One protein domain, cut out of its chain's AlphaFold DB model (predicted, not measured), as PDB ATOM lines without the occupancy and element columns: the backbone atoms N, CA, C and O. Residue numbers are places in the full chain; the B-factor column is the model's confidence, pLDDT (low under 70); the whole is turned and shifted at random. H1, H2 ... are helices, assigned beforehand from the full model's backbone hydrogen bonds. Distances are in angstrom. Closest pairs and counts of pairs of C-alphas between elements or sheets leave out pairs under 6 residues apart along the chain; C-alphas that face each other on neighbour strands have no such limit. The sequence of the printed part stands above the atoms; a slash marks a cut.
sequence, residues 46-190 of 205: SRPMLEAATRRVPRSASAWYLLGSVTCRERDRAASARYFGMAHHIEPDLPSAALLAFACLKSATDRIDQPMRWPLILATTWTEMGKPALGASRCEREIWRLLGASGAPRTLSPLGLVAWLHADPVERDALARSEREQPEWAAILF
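AT A GLANCE: This is residues 46 to 190 of the 205 residues of an uncharacterized protein of Phycisphaerae bacterium (UniProt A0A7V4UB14). Three helices, H2, H3 and H4, form an up-and-down bundle, each running against the one before, with H1 packed on H2 at one end of the domain. H5 crosses H4, short H7 lies near the middle between H2 and H5, H6 is beside H2, and H8 and H9 make the far end. The printed part has 145 residues, with nine named helices, H1 to H9 in chain order, and no named strand: all helix, compact, radius of gyration of the C-alphas 14.2 A, spans 46 by 33 by 29 A.

IN THESE COORDINATES: Find C-alpha 46 at (-14.742, 11.607, -50.175), where H1, residues 46 to 56, begins. Next come H2, 61 to 73, 18.5 A; H3, 77 to 90, 19.9 A; and H4, 95 to 109, 21.8 A. Read on through H5, 118 to 128; H6, 138 to 147; H7, 158 to 166; H8, 169 to 181, 18.4 A; and H9, 184 to 188, ending at C-alpha 188 (-43.832, 9.310, -40.849).

HOW THE PARTS SIT: Look at the closest C-alphas: H2 and H3, a hairpin, touch at Gly 68 and Ser 80, 4.2 A, and H3 and H4, another, at Ala 81 and Ala 101, 4.1 A. H1 touches H2 at Leu 50 and Leu 67, 5.8 A. H5 touches H4 at Ala 103 and Leu 122, 5.3 A, a steep tilt of 61 degrees. H7 touches H5 at Pro 119 and Ala 163, 5.6 A. H6 only just touches H2, with 3 pairs of C-alphas within 8 A. In H1 to H7 every O i to N i+4 pair is within hydrogen-bond range; H8 has 8 of 9, H9 0 of 1 and 0 of 2 O i to N i+3 pairs.

THE WHOLE: The C-alphas of Arg 56 and Glu 181, the two farthest apart, are 45.5 A apart. The printed part has no cut, and no link is long. Check residues 111 to 116 and 149, under 70 in pLDDT.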
ATOM      1  N   SER A  46     -14.361  10.581 -51.150       76.88
ATOM      2  CA  SER A  46     -14.742  11.607 -50.175       76.88
ATOM      3  C   SER A  46     -14.224  11.310 -48.764       76.88
ATOM      4  O   SER A  46     -13.883  12.236 -48.026       76.88
ATOM      5  N   ARG A  47     -14.086  10.029 -48.388       87.00
ATOM      6  CA  ARG A  47     -13.671   9.620 -47.038       87.00
ATOM      7  C   ARG A  47     -12.237  10.046 -46.670       87.00
ATOM      8  O   ARG A  47     -12.115  10.801 -45.704       87.00
ATOM      9  N   PRO A  48     -11.158   9.680 -47.398       87.50
ATOM     10  CA  PRO A  48      -9.797  10.105 -47.041       87.50
ATOM     11  C   PRO A  48      -9.621  11.628 -46.975       87.50
ATOM     12  O   PRO A  48      -8.899  12.139 -46.113       87.50
ATOM     13  N   MET A  49     -10.305  12.370 -47.854       84.12
ATOM     14  CA  MET A  49     -10.291  13.834 -47.837       84.12
ATOM     15  C   MET A  49     -10.967  14.400 -46.589       84.12
ATOM     16  O   MET A  49     -10.408  15.291 -45.952       84.12
ATOM     17  N   LEU A  50     -12.138  13.881 -46.213       85.94
ATOM     18  CA  LEU A  50     -12.853  14.298 -45.006       85.94
ATOM     19  C   LEU A  50     -12.115  13.884 -43.723       85.94
ATOM     20  O   LEU A  50     -12.084  14.636 -42.750       85.94
ATOM     21  N   GLU A  51     -11.437  12.738 -43.715       90.69
ATOM     22  CA  GLU A  51     -10.544  12.351 -42.618       90.69
ATOM     23  C   GLU A  51      -9.352  13.316 -42.499       90.69
ATOM     24  O   GLU A  51      -8.991  13.751 -41.406       90.69
ATOM     25  N   ALA A  52      -8.748  13.726 -43.618       87.50
ATOM     26  CA  ALA A  52      -7.722  14.767 -43.599       87.50
ATOM     27  C   ALA A  52      -8.289  16.130 -43.158       87.50
ATOM     28  O   ALA A  52      -7.621  16.868 -42.428       87.50
ATOM     29  N   ALA A  53      -9.524  16.452 -43.553       83.69
ATOM     30  CA  ALA A  53     -10.235  17.668 -43.169       83.69
ATOM     31  C   ALA A  53     -10.434  17.756 -41.657       83.69
ATOM     32  O   ALA A  53     -10.101  18.768 -41.047       83.69
ATOM     33  N   THR A  54     -10.943  16.683 -41.051       89.00
ATOM     34  CA  THR A  54     -11.196  16.600 -39.608       89.00
ATOM     35  C   THR A  54      -9.897  16.641 -38.805       89.00
ATOM     36  O   THR A  54      -9.876  17.226 -37.728       89.00
ATOM     37  N   ARG A  55      -8.773  16.145 -39.344       89.88
ATOM     38  CA  ARG A  55      -7.445  16.351 -38.733       89.88
ATOM     39  C   ARG A  55      -6.976  17.808 -38.797       89.88
ATOM     40  O   ARG A  55      -6.410  18.307 -37.830       89.88
ATOM     41  N   ARG A  56      -7.203  18.502 -39.920       86.00
ATOM     42  CA  ARG A  56      -6.795  19.911 -40.112       86.00
ATOM     43  C   ARG A  56      -7.688  20.897 -39.360       86.00
ATOM     44  O   ARG A  56      -7.206  21.911 -38.865       86.00
ATOM     45  N   VAL A  57      -8.985  20.613 -39.284       86.69
ATOM     46  CA  VAL A  57     -10.004  21.462 -38.656       86.69
ATOM     47  C   VAL A  57     -10.867  20.606 -37.715       86.69
ATOM     48  O   VAL A  57     -12.044  20.369 -37.990       86.69
ATOM     49  N   PRO A  58     -10.326  20.161 -36.564       88.88
ATOM     50  CA  PRO A  58     -11.002  19.210 -35.670       88.88
ATOM     51  C   PRO A  58     -12.289  19.745 -35.040       88.88
ATOM     52  O   PRO A  58     -13.117  18.970 -34.572       88.88
ATOM     53  N   ARG A  59     -12.492  21.066 -35.058       89.44
ATOM     54  CA  ARG A  59     -13.697  21.737 -34.544       89.44
ATOM     55  C   ARG A  59     -14.702  22.099 -35.646       89.44
ATOM     56  O   ARG A  59     -15.453  23.059 -35.481       89.44
ATOM     57  N   SER A  60     -14.666  21.404 -36.782       89.19
ATOM     58  CA  SER A  60     -15.627  21.564 -37.877       89.19
ATOM     59  C   SER A  60     -16.741  20.522 -37.756       89.19
ATOM     60  O   SER A  60     -16.564  19.373 -38.155       89.19
ATOM     61  N   ALA A  61     -17.893  20.914 -37.199       92.00
ATOM     62  CA  ALA A  61     -19.055  20.028 -37.086       92.00
ATOM     63  C   ALA A  61     -19.528  19.516 -38.459       92.00
ATOM     64  O   ALA A  61     -19.862  18.343 -38.589       92.00
ATOM     65  N   SER A  62     -19.474  20.358 -39.496       91.25
ATOM     66  CA  SER A  62     -19.816  19.967 -40.865       91.25
ATOM     67  C   SER A  62     -18.885  18.886 -41.419       91.25
ATOM     68  O   SER A  62     -19.374  17.924 -42.001       91.25
ATOM     69  N   ALA A  63     -17.567  18.982 -41.205       91.19
ATOM     70  CA  ALA A  63     -16.626  17.954 -41.656       91.19
ATOM     71  C   ALA A  63     -16.904  16.594 -40.993       91.19
ATOM     72  O   ALA A  63     -16.925  15.571 -41.677       91.19
ATOM     73  N   TRP A  64     -17.173  16.585 -39.683       94.56
ATOM     74  CA  TRP A  64     -17.554  15.368 -38.959       94.56
ATOM     75  C   TRP A  64     -18.897  14.806 -39.424       94.56
ATOM     76  O   TRP A  64     -19.011  13.601 -39.630       94.56
ATOM     77  N   TYR A  65     -19.897  15.661 -39.645       95.38
ATOM     78  CA  TYR A  65     -21.205  15.233 -40.137       95.38
ATOM     79  C   TYR A  65     -21.095  14.601 -41.528       95.38
ATOM     80  O   TYR A  65     -21.649  13.532 -41.777       95.38
ATOM     81  N   LEU A  66     -20.365  15.240 -42.444       92.94
ATOM     82  CA  LEU A  66     -20.154  14.735 -43.800       92.94
ATOM     83  C   LEU A  66     -19.381  13.413 -43.785       92.94
ATOM     84  O   LEU A  66     -19.763  12.487 -44.494       92.94
ATOM     85  N   LEU A  67     -18.360  13.284 -42.930       94.06
ATOM     86  CA  LEU A  67     -17.640  12.021 -42.749       94.06
ATOM     87  C   LEU A  67     -18.573  10.917 -42.232       94.06
ATOM     88  O   LEU A  67     -18.573   9.821 -42.786       94.06
ATOM     89  N   GLY A  68     -19.418  11.232 -41.243       95.94
ATOM     90  CA  GLY A  68     -20.467  10.335 -40.756       95.94
ATOM     91  C   GLY A  68     -21.453   9.928 -41.847       95.94
ATOM     92  O   GLY A  68     -21.829   8.765 -41.923       95.94
ATOM     93  N   SER A  69     -21.813  10.856 -42.738       94.56
ATOM     94  CA  SER A  69     -22.718  10.610 -43.871       94.56
ATOM     95  C   SER A  69     -22.111   9.634 -44.880       94.56
ATOM     96  O   SER A  69     -22.794   8.731 -45.358       94.56
ATOM     97  N   VAL A  70     -20.820   9.798 -45.190       92.50
ATOM     98  CA  VAL A  70     -20.087   8.900 -46.093       92.50
ATOM     99  C   VAL A  70     -20.009   7.501 -45.502       92.50
ATOM    100  O   VAL A  70     -20.434   6.553 -46.157       92.50
ATOM    101  N   THR A  71     -19.580   7.366 -44.246       94.06
ATOM    102  CA  THR A  71     -19.531   6.048 -43.598       94.06
ATOM    103  C   THR A  71     -20.914   5.422 -43.435       94.06
ATOM    104  O   THR A  71     -21.034   4.200 -43.453       94.06
ATOM    105  N   CYS A  72     -21.970   6.238 -43.333       93.81
ATOM    106  CA  CYS A  72     -23.350   5.761 -43.258       93.81
ATOM    107  C   CYS A  72     -23.730   5.032 -44.547       93.81
ATOM    108  O   CYS A  72     -24.222   3.907 -44.504       93.81
ATOM    109  N   ARG A  73     -23.438   5.664 -45.690       91.50
ATOM    110  CA  ARG A  73     -23.682   5.119 -47.033       91.50
ATOM    111  C   ARG A  73     -22.793   3.907 -47.337       91.50
ATOM    112  O   ARG A  73     -23.196   3.036 -48.095       91.50
ATOM    113  N   GLU A  74     -21.614   3.832 -46.722       91.75
ATOM    114  CA  GLU A  74     -20.722   2.662 -46.754       91.75
ATOM    115  C   GLU A  74     -21.176   1.528 -45.811       91.75
ATOM    116  O   GLU A  74     -20.501   0.505 -45.716       91.75
ATOM    117  N   ARG A  75     -22.308   1.688 -45.104       91.81
ATOM    118  CA  ARG A  75     -22.843   0.758 -44.088       91.81
ATOM    119  C   ARG A  75     -21.949   0.552 -42.859       91.81
ATOM    120  O   ARG A  75     -22.255  -0.291 -42.016       91.81
ATOM    121  N   ASP A  76     -20.917   1.368 -42.670       93.81
ATOM    122  CA  ASP A  76     -20.114   1.398 -41.444       93.81
ATOM    123  C   ASP A  76     -20.850   2.214 -40.365       93.81
ATOM    124  O   ASP A  76     -20.535   3.372 -40.059       93.81
ATOM    125  N   ARG A  77     -21.913   1.618 -39.810       94.06
ATOM    126  CA  ARG A  77     -22.797   2.270 -38.829       94.06
ATOM    127  C   ARG A  77     -22.062   2.595 -37.524       94.06
ATOM    128  O   ARG A  77     -22.323   3.637 -36.928       94.06
ATOM    129  N   ALA A  78     -21.090   1.779 -37.119       95.12
ATOM    130  CA  ALA A  78     -20.290   2.036 -35.923       95.12
ATOM    131  C   ALA A  78     -19.421   3.299 -36.072       95.12
ATOM    132  O   ALA A  78     -19.451   4.175 -35.202       95.12
ATOM    133  N   ALA A  79     -18.691   3.443 -37.186       96.38
ATOM    134  CA  ALA A  79     -17.920   4.661 -37.440       96.38
ATOM    135  C   ALA A  79     -18.832   5.882 -37.609       96.38
ATOM    136  O   ALA A  79     -18.548   6.946 -37.052       96.38
ATOM    137  N   SER A  80     -19.961   5.709 -38.302       96.69
ATOM    138  CA  SER A  80     -20.956   6.768 -38.502       96.69
ATOM    139  C   SER A  80     -21.475   7.320 -37.181       96.69
ATOM    140  O   SER A  80     -21.483   8.536 -36.990       96.69
ATOM    141  N   ALA A  81     -21.839   6.442 -36.238       97.56
ATOM    142  CA  ALA A  81     -22.312   6.841 -34.916       97.56
ATOM    143  C   ALA A  81     -21.289   7.733 -34.196       97.56
ATOM    144  O   ALA A  81     -21.639   8.791 -33.668       97.56
ATOM    145  N   ARG A  82     -20.005   7.352 -34.244       98.06
ATOM    146  CA  ARG A  82     -18.910   8.137 -33.662       98.06
ATOM    147  C   ARG A  82     -18.792   9.516 -34.313       98.06
ATOM    148  O   ARG A  82     -18.675  10.512 -33.604       98.06
ATOM    149  N   TYR A  83     -18.823   9.596 -35.640       97.81
ATOM    150  CA  TYR A  83     -18.650  10.867 -36.350       97.81
ATOM    151  C   TYR A  83     -19.836  11.815 -36.176       97.81
ATOM    152  O   TYR A  83     -19.631  13.007 -35.939       97.81
ATOM    153  N   PHE A  84     -21.064  11.302 -36.189       97.94
ATOM    154  CA  PHE A  84     -22.239  12.107 -35.866       97.94
ATOM    155  C   PHE A  84     -22.244  12.567 -34.404       97.94
ATOM    156  O   PHE A  84     -22.566  13.724 -34.136       97.94
ATOM    157  N   GLY A  85     -21.787  11.722 -33.472       97.88
ATOM    158  CA  GLY A  85     -21.577  12.114 -32.077       97.88
ATOM    159  C   GLY A  85     -20.587  13.276 -31.935       97.88
ATOM    160  O   GLY A  85     -20.863  14.236 -31.217       97.88
ATOM    161  N   MET A  86     -19.476  13.250 -32.681       97.31
ATOM    162  CA  MET A  86     -18.523  14.369 -32.725       97.31
ATOM    163  C   MET A  86     -19.146  15.642 -33.310       97.31
ATOM    164  O   MET A  86     -18.938  16.726 -32.765       97.31
ATOM    165  N   ALA A  87     -19.926  15.527 -34.390       95.56
ATOM    166  CA  ALA A  87     -20.619  16.667 -34.986       95.56
ATOM    167  C   ALA A  87     -21.597  17.318 -33.994       95.56
ATOM    168  O   ALA A  87     -21.555  18.535 -33.823       95.56
ATOM    169  N   HIS A  88     -22.404  16.512 -33.296       95.62
ATOM    170  CA  HIS A  88     -23.341  16.986 -32.275       95.62
ATOM    171  C   HIS A  88     -22.630  17.604 -31.063       95.62
ATOM    172  O   HIS A  88     -23.051  18.641 -30.563       95.62
ATOM    173  N   HIS A  89     -21.517  17.021 -30.608       95.44
ATOM    174  CA  HIS A  89     -20.747  17.590 -29.498       95.44
ATOM    175  C   HIS A  89     -20.167  18.975 -29.833       95.44
ATOM    176  O   HIS A  89     -20.058  19.835 -28.960       95.44
ATOM    177  N   ILE A  90     -19.781  19.199 -31.093       92.88
ATOM    178  CA  ILE A  90     -19.255  20.491 -31.554       92.88
ATOM    179  C   ILE A  90     -20.383  21.503 -31.786       92.88
ATOM    180  O   ILE A  90     -20.194  22.678 -31.476       92.88
ATOM    181  N   GLU A  91     -21.513  21.061 -32.341       92.31
ATOM    182  CA  GLU A  91     -22.692  21.884 -32.623       92.31
ATOM    183  C   GLU A  91     -23.964  21.188 -32.098       92.31
ATOM    184  O   GLU A  91     -24.592  20.404 -32.822       92.31
ATOM    185  N   PRO A  92     -24.350  21.454 -30.835       92.44
ATOM    186  CA  PRO A  92     -25.535  20.852 -30.222       92.44
ATOM    187  C   PRO A  92     -26.846  21.178 -30.950       92.44
ATOM    188  O   PRO A  92     -27.764  20.358 -30.932       92.44
ATOM    189  N   ASP A  93     -26.901  22.306 -31.670       90.38
ATOM    190  CA  ASP A  93     -28.056  22.757 -32.465       90.38
ATOM    191  C   ASP A  93     -28.203  22.018 -33.819       90.38
ATOM    192  O   ASP A  93     -28.937  22.452 -34.716       90.38
ATOM    193  N   LEU A  94     -27.505  20.889 -33.997       93.12
ATOM    194  CA  LEU A  94     -27.715  19.928 -35.087       93.12
ATOM    195  C   LEU A  94     -28.517  18.714 -34.589       93.12
ATOM    196  O   LEU A  94     -27.925  17.673 -34.280       93.12
ATOM    197  N   PRO A  95     -29.859  18.796 -34.535       95.69
ATOM    198  CA  PRO A  95     -30.686  17.691 -34.060       95.69
ATOM    199  C   PRO A  95     -30.529  16.424 -34.910       95.69
ATOM    200  O   PRO A  95     -30.536  15.322 -34.357       95.69
ATOM    201  N   SER A  96     -30.316  16.543 -36.229       97.25
ATOM    202  CA  SER A  96     -30.040  15.372 -37.073       97.25
ATOM    203  C   SER A  96     -28.749  14.656 -36.691       97.25
ATOM    204  O   SER A  96     -28.703  13.437 -36.796       97.25
ATOM    205  N   ALA A  97     -27.716  15.357 -36.209       97.56
ATOM    206  CA  ALA A  97     -26.466  14.716 -35.806       97.56
ATOM    207  C   ALA A  97     -26.688  13.792 -34.598       97.56
ATOM    208  O   ALA A  97     -26.270  12.638 -34.624       97.56
ATOM    209  N   ALA A  98     -27.415  14.256 -33.576       97.69
ATOM    210  CA  ALA A  98     -27.779  13.414 -32.436       97.69
ATOM    211  C   ALA A  98     -28.651  12.224 -32.872       97.69
ATOM    212  O   ALA A  98     -28.347  11.078 -32.538       97.69
ATOM    213  N   LEU A  99     -29.689  12.485 -33.675       98.12
ATOM    214  CA  LEU A  99     -30.579  11.451 -34.205       98.12
ATOM    215  C   LEU A  99     -29.813  10.360 -34.962       98.12
ATOM    216  O   LEU A  99     -30.005   9.171 -34.707       98.12
ATOM    217  N   LEU A 100     -28.926  10.758 -35.872       98.06
ATOM    218  CA  LEU A 100     -28.130   9.839 -36.678       98.06
ATOM    219  C   LEU A 100     -27.127   9.066 -35.828       98.06
ATOM    220  O   LEU A 100     -26.941   7.877 -36.070       98.06
ATOM    221  N   ALA A 101     -26.525   9.695 -34.815       98.12
ATOM    222  CA  ALA A 101     -25.627   9.009 -33.894       98.12
ATOM    223  C   ALA A 101     -26.336   7.844 -33.183       98.12
ATOM    224  O   ALA A 101     -25.849   6.712 -33.222       98.12
ATOM    225  N   PHE A 102     -27.518   8.091 -32.604       97.38
ATOM    226  CA  PHE A 102     -28.302   7.053 -31.930       97.38
ATOM    227  C   PHE A 102     -28.849   6.000 -32.898       97.38
ATOM    228  O   PHE A 102     -28.764   4.806 -32.612       97.38
ATOM    229  N   ALA A 103     -29.363   6.412 -34.060       96.31
ATOM    230  CA  ALA A 103     -29.881   5.483 -35.063       96.31
ATOM    231  C   ALA A 103     -28.775   4.556 -35.599       96.31
ATOM    232  O   ALA A 103     -28.975   3.348 -35.719       96.31
ATOM    233  N   CYS A 104     -27.582   5.094 -35.867       95.94
ATOM    234  CA  CYS A 104     -26.419   4.305 -36.264       95.94
ATOM    235  C   CYS A 104     -25.949   3.361 -35.152       95.94
ATOM    236  O   CYS A 104     -25.625   2.214 -35.447       95.94
ATOM    237  N   LEU A 105     -25.949   3.799 -33.887       95.69
ATOM    238  CA  LEU A 105     -25.578   2.938 -32.761       95.69
ATOM    239  C   LEU A 105     -26.524   1.735 -32.646       95.69
ATOM    240  O   LEU A 105     -26.056   0.600 -32.592       95.69
ATOM    241  N   LYS A 106     -27.841   1.970 -32.704       94.00
ATOM    242  CA  LYS A 106     -28.849   0.898 -32.720       94.00
ATOM    243  C   LYS A 106     -28.665  -0.038 -33.911       94.00
ATOM    244  O   LYS A 106     -28.665  -1.254 -33.747       94.00
ATOM    245  N   SER A 107     -28.448   0.528 -35.099       92.44
ATOM    246  CA  SER A 107     -28.224  -0.253 -36.315       92.44
ATOM    247  C   SER A 107     -26.940  -1.082 -36.273       92.44
ATOM    248  O   SER A 107     -26.893  -2.114 -36.928       92.44
ATOM    249  N   ALA A 108     -25.906  -0.650 -35.546       91.62
ATOM    250  CA  ALA A 108     -24.657  -1.397 -35.406       91.62
ATOM    251  C   ALA A 108     -24.776  -2.567 -34.415       91.62
ATOM    252  O   ALA A 108     -24.067  -3.562 -34.548       91.62
ATOM    253  N   THR A 109     -25.652  -2.451 -33.411       87.75
ATOM    254  CA  THR A 109     -25.896  -3.520 -32.429       87.75
ATOM    255  C   THR A 109     -26.841  -4.603 -32.940       87.75
ATOM    256  O   THR A 109     -26.754  -5.750 -32.502       87.75
ATOM    257  N   ASP A 110     -27.730  -4.259 -33.872       80.50
ATOM    258  CA  ASP A 110     -28.686  -5.192 -34.459       80.50
ATOM    259  C   ASP A 110     -27.985  -6.061 -35.524       80.50
ATOM    260  O   ASP A 110     -27.752  -5.627 -36.650       80.50
ATOM    261  N   ARG A 111     -27.615  -7.300 -35.171       60.28
ATOM    262  CA  ARG A 111     -26.900  -8.272 -36.037       60.28
ATOM    263  C   ARG A 111     -27.753  -8.862 -37.176       60.28
ATOM    264  O   ARG A 111     -27.582 -10.024 -37.530       60.28
ATOM    265  N   ILE A 112     -28.728  -8.133 -37.702       54.12
ATOM    266  CA  ILE A 112     -29.784  -8.742 -38.516       54.12
ATOM    267  C   ILE A 112     -29.583  -8.398 -39.992       54.12
ATOM    268  O   ILE A 112     -29.706  -7.239 -40.378       54.12
ATOM    269  N   ASP A 113     -29.351  -9.431 -40.808       60.56
ATOM    270  CA  ASP A 113     -29.139  -9.430 -42.271       60.56
ATOM    271  C   ASP A 113     -30.331  -8.904 -43.108       60.56
ATOM    272  O   ASP A 113     -30.465  -9.208 -44.293       60.56
ATOM    273  N   GLN A 114     -31.242  -8.124 -42.517       63.78
ATOM    274  CA  GLN A 114     -32.411  -7.603 -43.213       63.78
ATOM    275  C   GLN A 114     -32.139  -6.197 -43.776       63.78
ATOM    276  O   GLN A 114     -31.982  -5.244 -43.009       63.78
ATOM    277  N   PRO A 115     -32.164  -6.018 -45.109       56.84
ATOM    278  CA  PRO A 115     -31.752  -4.786 -45.790       56.84
ATOM    279  C   PRO A 115     -32.682  -3.576 -45.585       56.84
ATOM    280  O   PRO A 115     -32.446  -2.524 -46.168       56.84
ATOM    281  N   MET A 116     -33.747  -3.689 -44.786       61.47
ATOM    282  CA  MET A 116     -34.840  -2.710 -44.757       61.47
ATOM    283  C   MET A 116     -35.083  -2.067 -43.385       61.47
ATOM    284  O   MET A 116     -36.185  -1.603 -43.100       61.47
ATOM    285  N   ARG A 117     -34.066  -2.018 -42.512       82.69
ATOM    286  CA  ARG A 117     -34.233  -1.428 -41.171       82.69
ATOM    287  C   ARG A 117     -33.759   0.011 -41.039       82.69
ATOM    288  O   ARG A 117     -34.219   0.658 -40.111       82.69
ATOM    289  N   TRP A 118     -32.923   0.559 -41.928       90.00
ATOM    290  CA  TRP A 118     -32.408   1.922 -41.719       90.00
ATOM    291  C   TRP A 118     -33.515   2.986 -41.583       90.00
ATOM    292  O   TRP A 118     -33.545   3.663 -40.550       90.00
ATOM    293  N   PRO A 119     -34.484   3.103 -42.518       91.19
ATOM    294  CA  PRO A 119     -35.562   4.082 -42.377       91.19
ATOM    295  C   PRO A 119     -36.434   3.846 -41.130       91.19
ATOM    296  O   PRO A 119     -36.817   4.799 -40.453       91.19
ATOM    297  N   LEU A 120     -36.691   2.581 -40.781       90.75
ATOM    298  CA  LEU A 120     -37.477   2.200 -39.604       90.75
ATOM    299  C   LEU A 120     -36.750   2.509 -38.283       90.75
ATOM    300  O   LEU A 120     -37.348   3.072 -37.367       90.75
ATOM    301  N   ILE A 121     -35.461   2.174 -38.175       93.19
ATOM    302  CA  ILE A 121     -34.612   2.475 -37.011       93.19
ATOM    303  C   ILE A 121     -34.536   3.986 -36.817       93.19
ATOM    304  O   ILE A 121     -34.665   4.469 -35.690       93.19
ATOM    305  N   LEU A 122     -34.371   4.740 -37.908       94.81
ATOM    306  CA  LEU A 122     -34.344   6.194 -37.862       94.81
ATOM    307  C   LEU A 122     -35.684   6.762 -37.373       94.81
ATOM    308  O   LEU A 122     -35.689   7.585 -36.461       94.81
ATOM    309  N   ALA A 123     -36.812   6.288 -37.909       93.81
ATOM    310  CA  ALA A 123     -38.147   6.724 -37.494       93.81
ATOM    311  C   ALA A 123     -38.470   6.397 -36.030       93.81
ATOM    312  O   ALA A 123     -38.995   7.240 -35.295       93.81
ATOM    313  N   THR A 124     -38.106   5.193 -35.589       93.75
ATOM    314  CA  THR A 124     -38.285   4.757 -34.199       93.75
ATOM    315  C   THR A 124     -37.445   5.631 -33.269       93.75
ATOM    316  O   THR A 124     -37.956   6.187 -32.302       93.75
ATOM    317  N   THR A 125     -36.175   5.860 -33.617       95.94
ATOM    318  CA  THR A 125     -35.270   6.716 -32.835       95.94
ATOM    319  C   THR A 125     -35.744   8.166 -32.794       95.94
ATOM    320  O   THR A 125     -35.711   8.782 -31.736       95.94
ATOM    321  N   TRP A 126     -36.244   8.709 -33.906       96.81
ATOM    322  CA  TRP A 126     -36.816  10.057 -33.940       96.81
ATOM    323  C   TRP A 126     -38.006  10.193 -32.989       96.81
ATOM    324  O   TRP A 126     -38.106  11.183 -32.267       96.81
ATOM    325  N   THR A 127     -38.866   9.176 -32.939       95.50
ATOM    326  CA  THR A 127     -40.009   9.138 -32.022       95.50
ATOM    327  C   THR A 127     -39.561   9.053 -30.564       95.50
ATOM    328  O   THR A 127     -40.029   9.840 -29.745       95.50
ATOM    329  N   GLU A 128     -38.613   8.168 -30.242       96.19
ATOM    330  CA  GLU A 128     -38.048   8.039 -28.889       96.19
ATOM    331  C   GLU A 128     -37.348   9.319 -28.407       96.19
ATOM    332  O   GLU A 128     -37.405   9.650 -27.227       96.19
ATOM    333  N   MET A 129     -36.724  10.071 -29.317       97.31
ATOM    334  CA  MET A 129     -36.087  11.358 -29.019       97.31
ATOM    335  C   MET A 129     -37.081  12.523 -28.886       97.31
ATOM    336  O   MET A 129     -36.661  13.677 -28.805       97.31
ATOM    337  N   GLY A 130     -38.390  12.261 -28.896       96.94
ATOM    338  CA  GLY A 130     -39.407  13.307 -28.782       96.94
ATOM    339  C   GLY A 130     -39.576  14.139 -30.053       96.94
ATOM    340  O   GLY A 130     -39.971  15.298 -29.972       96.94
ATOM    341  N   LYS A 131     -39.297  13.554 -31.226       96.12
ATOM    342  CA  LYS A 131     -39.508  14.156 -32.552       96.12
ATOM    343  C   LYS A 131     -38.789  15.503 -32.729       96.12
ATOM    344  O   LYS A 131     -39.440  16.514 -32.998       96.12
ATOM    345  N   PRO A 132     -37.449  15.549 -32.596       95.31
ATOM    346  CA  PRO A 132     -36.704  16.795 -32.738       95.31
ATOM    347  C   PRO A 132     -36.962  17.461 -34.097       95.31
ATOM    348  O   PRO A 132     -37.127  16.782 -35.116       95.31
ATOM    349  N   ALA A 133     -36.979  18.796 -34.109       95.25
ATOM    350  CA  ALA A 133     -37.262  19.600 -35.295       95.25
ATOM    351  C   ALA A 133     -36.084  19.572 -36.284       95.25
ATOM    352  O   ALA A 133     -35.135  20.347 -36.172       95.25
ATOM    353  N   LEU A 134     -36.150  18.666 -37.260       95.31
ATOM    354  CA  LEU A 134     -35.134  18.522 -38.301       95.31
ATOM    355  C   LEU A 134     -35.305  19.599 -39.387       95.31
ATOM    356  O   LEU A 134     -36.416  19.951 -39.774       95.31
ATOM    357  N   GLY A 135     -34.195  20.105 -39.906       92.06
ATOM    358  CA  GLY A 135     -34.121  21.161 -40.915       92.06
ATOM    359  C   GLY A 135     -34.331  22.572 -40.357       92.06
ATOM    360  O   GLY A 135     -34.319  23.538 -41.126       92.06
ATOM    361  N   ALA A 136     -34.512  22.726 -39.041       90.00
ATOM    362  CA  ALA A 136     -34.790  24.018 -38.413       90.00
ATOM    363  C   ALA A 136     -33.559  24.941 -38.409       90.00
ATOM    364  O   ALA A 136     -33.685  26.154 -38.618       90.00
ATOM    365  N   SER A 137     -32.352  24.385 -38.254       88.06
ATOM    366  CA  SER A 137     -31.124  25.183 -38.239       88.06
ATOM    367  C   SER A 137     -30.619  25.485 -39.656       88.06
ATOM    368  O   SER A 137     -30.702  24.669 -40.578       88.06
ATOM    369  N   ARG A 138     -30.069  26.691 -39.853       86.69
ATOM    370  CA  ARG A 138     -29.452  27.088 -41.135       86.69
ATOM    371  C   ARG A 138     -28.312  26.143 -41.521       86.69
ATOM    372  O   ARG A 138     -28.160  25.821 -42.694       86.69
ATOM    373  N   CYS A 139     -27.524  25.734 -40.534       85.00
ATOM    374  CA  CYS A 139     -26.403  24.820 -40.695       85.00
ATOM    375  C   CYS A 139     -26.863  23.470 -41.262       85.00
ATOM    376  O   CYS A 139     -26.338  23.003 -42.269       85.00
ATOM    377  N   GLU A 140     -27.897  22.881 -40.671       90.38
ATOM    378  CA  GLU A 140     -28.448  21.598 -41.103       90.38
ATOM    379  C   GLU A 140     -28.988  21.650 -42.538       90.38
ATOM    380  O   GLU A 140     -28.625  20.806 -43.359       90.38
ATOM    381  N   ARG A 141     -29.744  22.701 -42.892       90.62
ATOM    382  CA  ARG A 141     -30.219  22.908 -44.273       90.62
ATOM    383  C   ARG A 141     -29.079  23.005 -45.281       90.62
ATOM    384  O   ARG A 141     -29.187  22.469 -46.381       90.62
ATOM    385  N   GLU A 142     -27.992  23.675 -44.913       87.75
ATOM    386  CA  GLU A 142     -26.831  23.827 -45.786       87.75
ATOM    387  C   GLU A 142     -26.123  22.489 -46.032       87.75
ATOM    388  O   GLU A 142     -25.778  22.177 -47.169       87.75
ATOM    389  N   ILE A 143     -25.973  21.652 -45.000       88.75
ATOM    390  CA  ILE A 143     -25.452  20.290 -45.175       88.75
ATOM    391  C   ILE A 143     -26.358  19.479 -46.097       88.75
ATOM    392  O   ILE A 143     -25.870  18.813 -47.005       88.75
ATOM    393  N   TRP A 144     -27.672  19.519 -45.876       89.56
ATOM    394  CA  TRP A 144     -28.617  18.735 -46.670       89.56
ATOM    395  C   TRP A 144     -28.615  19.158 -48.138       89.56
ATOM    396  O   TRP A 144     -28.632  18.305 -49.026       89.56
ATOM    397  N   ARG A 145     -28.502  20.468 -48.396       87.06
ATOM    398  CA  ARG A 145     -28.318  21.026 -49.739       87.06
ATOM    399  C   ARG A 145     -27.078  20.443 -50.422       87.06
ATOM    400  O   ARG A 145     -27.138  20.106 -51.599       87.06
ATOM    401  N   LEU A 146     -25.975  20.297 -49.688       82.56
ATOM    402  CA  LEU A 146     -24.695  19.809 -50.212       82.56
ATOM    403  C   LEU A 146     -24.621  18.293 -50.369       82.56
ATOM    404  O   LEU A 146     -24.016  17.810 -51.323       82.56
ATOM    405  N   LEU A 147     -25.248  17.534 -49.468       84.50
ATOM    406  CA  LEU A 147     -25.338  16.076 -49.583       84.50
ATOM    407  C   LEU A 147     -26.138  15.624 -50.809       84.50
ATOM    408  O   LEU A 147     -26.071  14.441 -51.154       84.50
ATOM    409  N   GLY A 148     -26.839  16.562 -51.452       76.19
ATOM    410  CA  GLY A 148     -27.544  16.377 -52.703       76.19
ATOM    411  C   GLY A 148     -28.832  15.605 -52.482       76.19
ATOM    412  O   GLY A 148     -28.840  14.377 -52.478       76.19
ATOM    413  N   ALA A 149     -29.951  16.323 -52.396       67.00
ATOM    414  CA  ALA A 149     -31.281  15.722 -52.492       67.00
ATOM    415  C   ALA A 149     -31.623  15.280 -53.934       67.00
ATOM    416  O   ALA A 149     -32.787  15.062 -54.259       67.00
ATOM    417  N   SER A 150     -30.634  15.174 -54.827       70.62
ATOM    418  CA  SER A 150     -30.836  14.720 -56.201       70.62
ATOM    419  C   SER A 150     -31.471  13.329 -56.197       70.62
ATOM    420  O   SER A 150     -30.955  12.400 -55.577       70.62
ATOM    421  N   GLY A 151     -32.619  13.214 -56.863       81.06
ATOM    422  CA  GLY A 151     -33.418  11.987 -56.907       81.06
ATOM    423  C   GLY A 151     -34.300  11.736 -55.679       81.06
ATOM    424  O   GLY A 151     -35.047  10.766 -55.691       81.06
ATOM    425  N   ALA A 152     -34.253  12.585 -54.647       86.94
ATOM    426  CA  ALA A 152     -35.126  12.452 -53.485       86.94
ATOM    427  C   ALA A 152     -36.598  12.694 -53.878       86.94
ATOM    428  O   ALA A 152     -36.885  13.692 -54.555       86.94
ATOM    429  N   PRO A 153     -37.545  11.840 -53.445       88.44
ATOM    430  CA  PRO A 153     -38.965  12.113 -53.612       88.44
ATOM    431  C   PRO A 153     -39.367  13.452 -52.988       88.44
ATOM    432  O   PRO A 153     -38.955  13.799 -51.880       88.44
ATOM    433  N   ARG A 154     -40.206  14.217 -53.698       87.25
ATOM    434  CA  ARG A 154     -40.676  15.545 -53.249       87.25
ATOM    435  C   ARG A 154     -41.611  15.483 -52.038       87.25
ATOM    436  O   ARG A 154     -41.869  16.500 -51.409       87.25
ATOM    437  N   THR A 155     -42.132  14.299 -51.756       91.31
ATOM    438  CA  THR A 155     -43.080  13.970 -50.685       91.31
ATOM    439  C   THR A 155     -42.389  13.620 -49.368       91.31
ATOM    440  O   THR A 155     -43.068  13.357 -48.375       91.31
ATOM    441  N   LEU A 156     -41.051  13.579 -49.338       92.88
ATOM    442  CA  LEU A 156     -40.318  13.284 -48.116       92.88
ATOM    443  C   LEU A 156     -40.512  14.402 -47.088       92.88
ATOM    444  O   LEU A 156     -40.263  15.580 -47.349       92.88
ATOM    445  N   SER A 157     -40.876  13.997 -45.876       94.38
ATOM    446  CA  SER A 157     -40.757  14.827 -44.680       94.38
ATOM    447  C   SER A 157     -39.278  15.158 -44.399       94.38
ATOM    448  O   SER A 157     -38.381  14.509 -44.948       94.38
ATOM    449  N   PRO A 158     -38.972  16.091 -43.479       95.19
ATOM    450  CA  PRO A 158     -37.597  16.314 -43.028       95.19
ATOM    451  C   PRO A 158     -36.893  15.034 -42.545       95.19
ATOM    452  O   PRO A 158     -35.717  14.829 -42.836       95.19
ATOM    453  N   LEU A 159     -37.614  14.138 -41.864       96.25
ATOM    454  CA  LEU A 159     -37.083  12.842 -41.434       96.25
ATOM    455  C   LEU A 159     -36.821  11.910 -42.625       96.25
ATOM    456  O   LEU A 159     -35.770  11.271 -42.690       96.25
ATOM    457  N   GLY A 160     -37.749  11.857 -43.582       95.50
ATOM    458  CA  GLY A 160     -37.590  11.097 -44.821       95.50
ATOM    459  C   GLY A 160     -36.398  11.574 -45.649       95.50
ATOM    460  O   GLY A 160     -35.643  10.759 -46.178       95.50
ATOM    461  N   LEU A 161     -36.163  12.887 -45.698       94.88
ATOM    462  CA  LEU A 161     -34.998  13.465 -46.358       94.88
ATOM    463  C   LEU A 161     -33.699  13.051 -45.659       94.88
ATOM    464  O   LEU A 161     -32.755  12.647 -46.334       94.88
ATOM    465  N   VAL A 162     -33.648  13.073 -44.324       95.88
ATOM    466  CA  VAL A 162     -32.496  12.537 -43.579       95.88
ATOM    467  C   VAL A 162     -32.284  11.057 -43.908       95.88
ATOM    468  O   VAL A 162     -31.160  10.670 -44.226       95.88
ATOM    469  N   ALA A 163     -33.342  10.240 -43.917       95.31
ATOM    470  CA  ALA A 163     -33.243   8.831 -44.301       95.31
ATOM    471  C   ALA A 163     -32.624   8.675 -45.700       95.31
ATOM    472  O   ALA A 163     -31.648   7.945 -45.858       95.31
ATOM    473  N   TRP A 164     -33.131   9.421 -46.686       94.12
ATOM    474  CA  TRP A 164     -32.661   9.406 -48.073       94.12
ATOM    475  C   TRP A 164     -31.194   9.823 -48.222       94.12
ATOM    476  O   TRP A 164     -30.408   9.172 -48.921       94.12
ATOM    477  N   LEU A 165     -30.801  10.918 -47.568       93.69
ATOM    478  CA  LEU A 165     -29.456  11.474 -47.685       93.69
ATOM    479  C   LEU A 165     -28.389  10.509 -47.157       93.69
ATOM    480  O   LEU A 165     -27.285  10.506 -47.700       93.69
ATOM    481  N   HIS A 166     -28.710   9.674 -46.171       94.19
ATOM    482  CA  HIS A 166     -27.758   8.751 -45.530       94.19
ATOM    483  C   HIS A 166     -27.936   7.285 -45.923       94.19
ATOM    484  O   HIS A 166     -27.129   6.449 -45.520       94.19
ATOM    485  N   ALA A 167     -28.966   6.988 -46.710       91.50
ATOM    486  CA  ALA A 167     -29.205   5.674 -47.279       91.50
ATOM    487  C   ALA A 167     -28.192   5.348 -48.385       91.50
ATOM    488  O   ALA A 167     -27.838   6.210 -49.202       91.50
ATOM    489  N   ASP A 168     -27.759   4.090 -48.430       90.81
ATOM    490  CA  ASP A 168     -27.074   3.535 -49.599       90.81
ATOM    491  C   ASP A 168     -28.056   3.340 -50.784       90.81
ATOM    492  O   ASP A 168     -29.269   3.485 -50.605       90.81
ATOM    493  N   PRO A 169     -27.585   3.039 -52.012       90.00
ATOM    494  CA  PRO A 169     -28.467   2.900 -53.176       90.00
ATOM    495  C   PRO A 169     -29.615   1.892 -52.997       90.00
ATOM    496  O   PRO A 169     -30.744   2.187 -53.378       90.00
ATOM    497  N   VAL A 170     -29.366   0.745 -52.358       89.75
ATOM    498  CA  VAL A 170     -30.389  -0.289 -52.125       89.75
ATOM    499  C   VAL A 170     -31.445   0.215 -51.142       89.75
ATOM    500  O   VAL A 170     -32.644   0.010 -51.344       89.75
ATOM    501  N   GLU A 171     -31.009   0.904 -50.086       91.00
ATOM    502  CA  GLU A 171     -31.896   1.522 -49.097       91.00
ATOM    503  C   GLU A 171     -32.733   2.658 -49.709       91.00
ATOM    504  O   GLU A 171     -33.912   2.797 -49.379       91.00
ATOM    505  N   ARG A 172     -32.166   3.443 -50.637       91.44
ATOM    506  CA  ARG A 172     -32.898   4.487 -51.379       91.44
ATOM    507  C   ARG A 172     -33.973   3.899 -52.276       91.44
ATOM    508  O   ARG A 172     -35.103   4.386 -52.256       91.44
ATOM    509  N   ASP A 173     -33.658   2.834 -53.004       90.31
ATOM    510  CA  ASP A 173     -34.640   2.143 -53.838       90.31
ATOM    511  C   ASP A 173     -35.775   1.557 -52.990       90.31
ATOM    512  O   ASP A 173     -36.945   1.638 -53.368       90.31
ATOM    513  N   ALA A 174     -35.453   0.996 -51.820       89.69
ATOM    514  CA  ALA A 174     -36.452   0.504 -50.873       89.69
ATOM    515  C   ALA A 174     -37.334   1.634 -50.319       89.69
ATOM    516  O   ALA A 174     -38.557   1.483 -50.253       89.69
ATOM    517  N   LEU A 175     -36.742   2.781 -49.981       90.94
ATOM    518  CA  LEU A 175     -37.482   3.959 -49.539       90.94
ATOM    519  C   LEU A 175     -38.415   4.469 -50.652       90.94
ATOM    520  O   LEU A 175     -39.596   4.683 -50.402       90.94
ATOM    521  N   ALA A 176     -37.936   4.554 -51.896       90.88
ATOM    522  CA  ALA A 176     -38.745   4.962 -53.046       90.88
ATOM    523  C   ALA A 176     -39.893   3.982 -53.365       90.88
ATOM    524  O   ALA A 176     -40.944   4.393 -53.856       90.88
ATOM    525  N   ARG A 177     -39.724   2.677 -53.103       90.75
ATOM    526  CA  ARG A 177     -40.826   1.695 -53.181       90.75
ATOM    527  C   ARG A 177     -41.845   1.890 -52.063       90.75
ATOM    528  O   ARG A 177     -43.043   1.875 -52.333       90.75
ATOM    529  N   SER A 178     -41.371   2.149 -50.846       89.38
ATOM    530  CA  SER A 178     -42.221   2.345 -49.663       89.38
ATOM    531  C   SER A 178     -43.159   3.546 -49.809       89.38
ATOM    532  O   SER A 178     -44.257   3.524 -49.265       89.38
ATOM    533  N   GLU A 179     -42.780   4.564 -50.587       89.69
ATOM    534  CA  GLU A 179     -43.675   5.672 -50.946       89.69
ATOM    535  C   GLU A 179     -44.954   5.189 -51.654       89.69
ATOM    536  O   GLU A 179     -46.044   5.700 -51.401       89.69
ATOM    537  N   ARG A 180     -44.827   4.188 -52.535       89.31
ATOM    538  CA  ARG A 180     -45.950   3.626 -53.301       89.31
ATOM    539  C   ARG A 180     -46.746   2.609 -52.496       89.31
ATOM    540  O   ARG A 180     -47.962   2.558 -52.616       89.31
ATOM    541  N   GLU A 181     -46.048   1.798 -51.712       88.88
ATOM    542  CA  GLU A 181     -46.643   0.707 -50.932       88.88
ATOM    543  C   GLU A 181     -47.290   1.197 -49.629       88.88
ATOM    544  O   GLU A 181     -48.155   0.515 -49.090       88.88
ATOM    545  N   GLN A 182     -46.886   2.376 -49.139       85.56
ATOM    546  CA  GLN A 182     -47.395   3.027 -47.928       85.56
ATOM    547  C   GLN A 182     -47.527   2.088 -46.714       85.56
ATOM    548  O   GLN A 182     -48.587   2.043 -46.085       85.56
ATOM    549  N   PRO A 183     -46.475   1.335 -46.328       84.19
ATOM    550  CA  PRO A 183     -46.533   0.597 -45.074       84.19
ATOM    551  C   PRO A 183     -46.727   1.575 -43.907       84.19
ATOM    552  O   PRO A 183     -46.312   2.731 -43.982       84.19
ATOM    553  N   GLU A 184     -47.315   1.112 -42.804       85.19
ATOM    554  CA  GLU A 184     -47.700   1.966 -41.666       85.19
ATOM    555  C   GLU A 184     -46.550   2.864 -41.170       85.19
ATOM    556  O   GLU A 184     -46.733   4.056 -40.920       85.19
ATOM    557  N   TRP A 185     -45.326   2.328 -41.121       83.50
ATOM    558  CA  TRP A 185     -44.139   3.079 -40.708       83.50
ATOM    559  C   TRP A 185     -43.699   4.150 -41.717       83.50
ATOM    560  O   TRP A 185     -43.031   5.103 -41.327       83.50
ATOM    561  N   ALA A 186     -44.036   4.025 -43.003       89.31
ATOM    562  CA  ALA A 186     -43.602   4.960 -44.039       89.31
ATOM    563  C   ALA A 186     -44.342   6.301 -43.955       89.31
ATOM    564  O   ALA A 186     -43.768   7.324 -44.327       89.31
ATOM    565  N   ALA A 187     -45.552   6.344 -43.390       91.19
ATOM    566  CA  ALA A 187     -46.329   7.578 -43.246       91.19
ATOM    567  C   ALA A 187     -45.578   8.693 -42.487       91.19
ATOM    568  O   ALA A 187     -45.788   9.877 -42.731       91.19
ATOM    569  N   ILE A 188     -44.658   8.337 -41.582       92.06
ATOM    570  CA  ILE A 188     -43.832   9.310 -40.849       92.06
ATOM    571  C   ILE A 188     -42.698   9.891 -41.707       92.06
ATOM    572  O   ILE A 188     -42.223  10.994 -41.451       92.06
ATOM    573  N   LEU A 189     -42.249   9.148 -42.722       93.19
ATOM    574  CA  LEU A 189     -41.189   9.560 -43.638       93.19
ATOM    575  C   LEU A 189     -41.747  10.333 -44.822       93.19
ATOM    576  O   LEU A 189     -41.083  11.253 -45.294       93.19
ATOM    577  N   PHE A 190     -42.962  10.007 -45.246       91.75
ATOM    578  CA  PHE A 190     -43.686  10.679 -46.313       91.75
ATOM    579  C   PHE A 190     -44.814  11.499 -45.696       91.75
ATOM    580  O   PHE A 190     -45.923  11.014 -45.502       91.75
TER     581      PHE A 190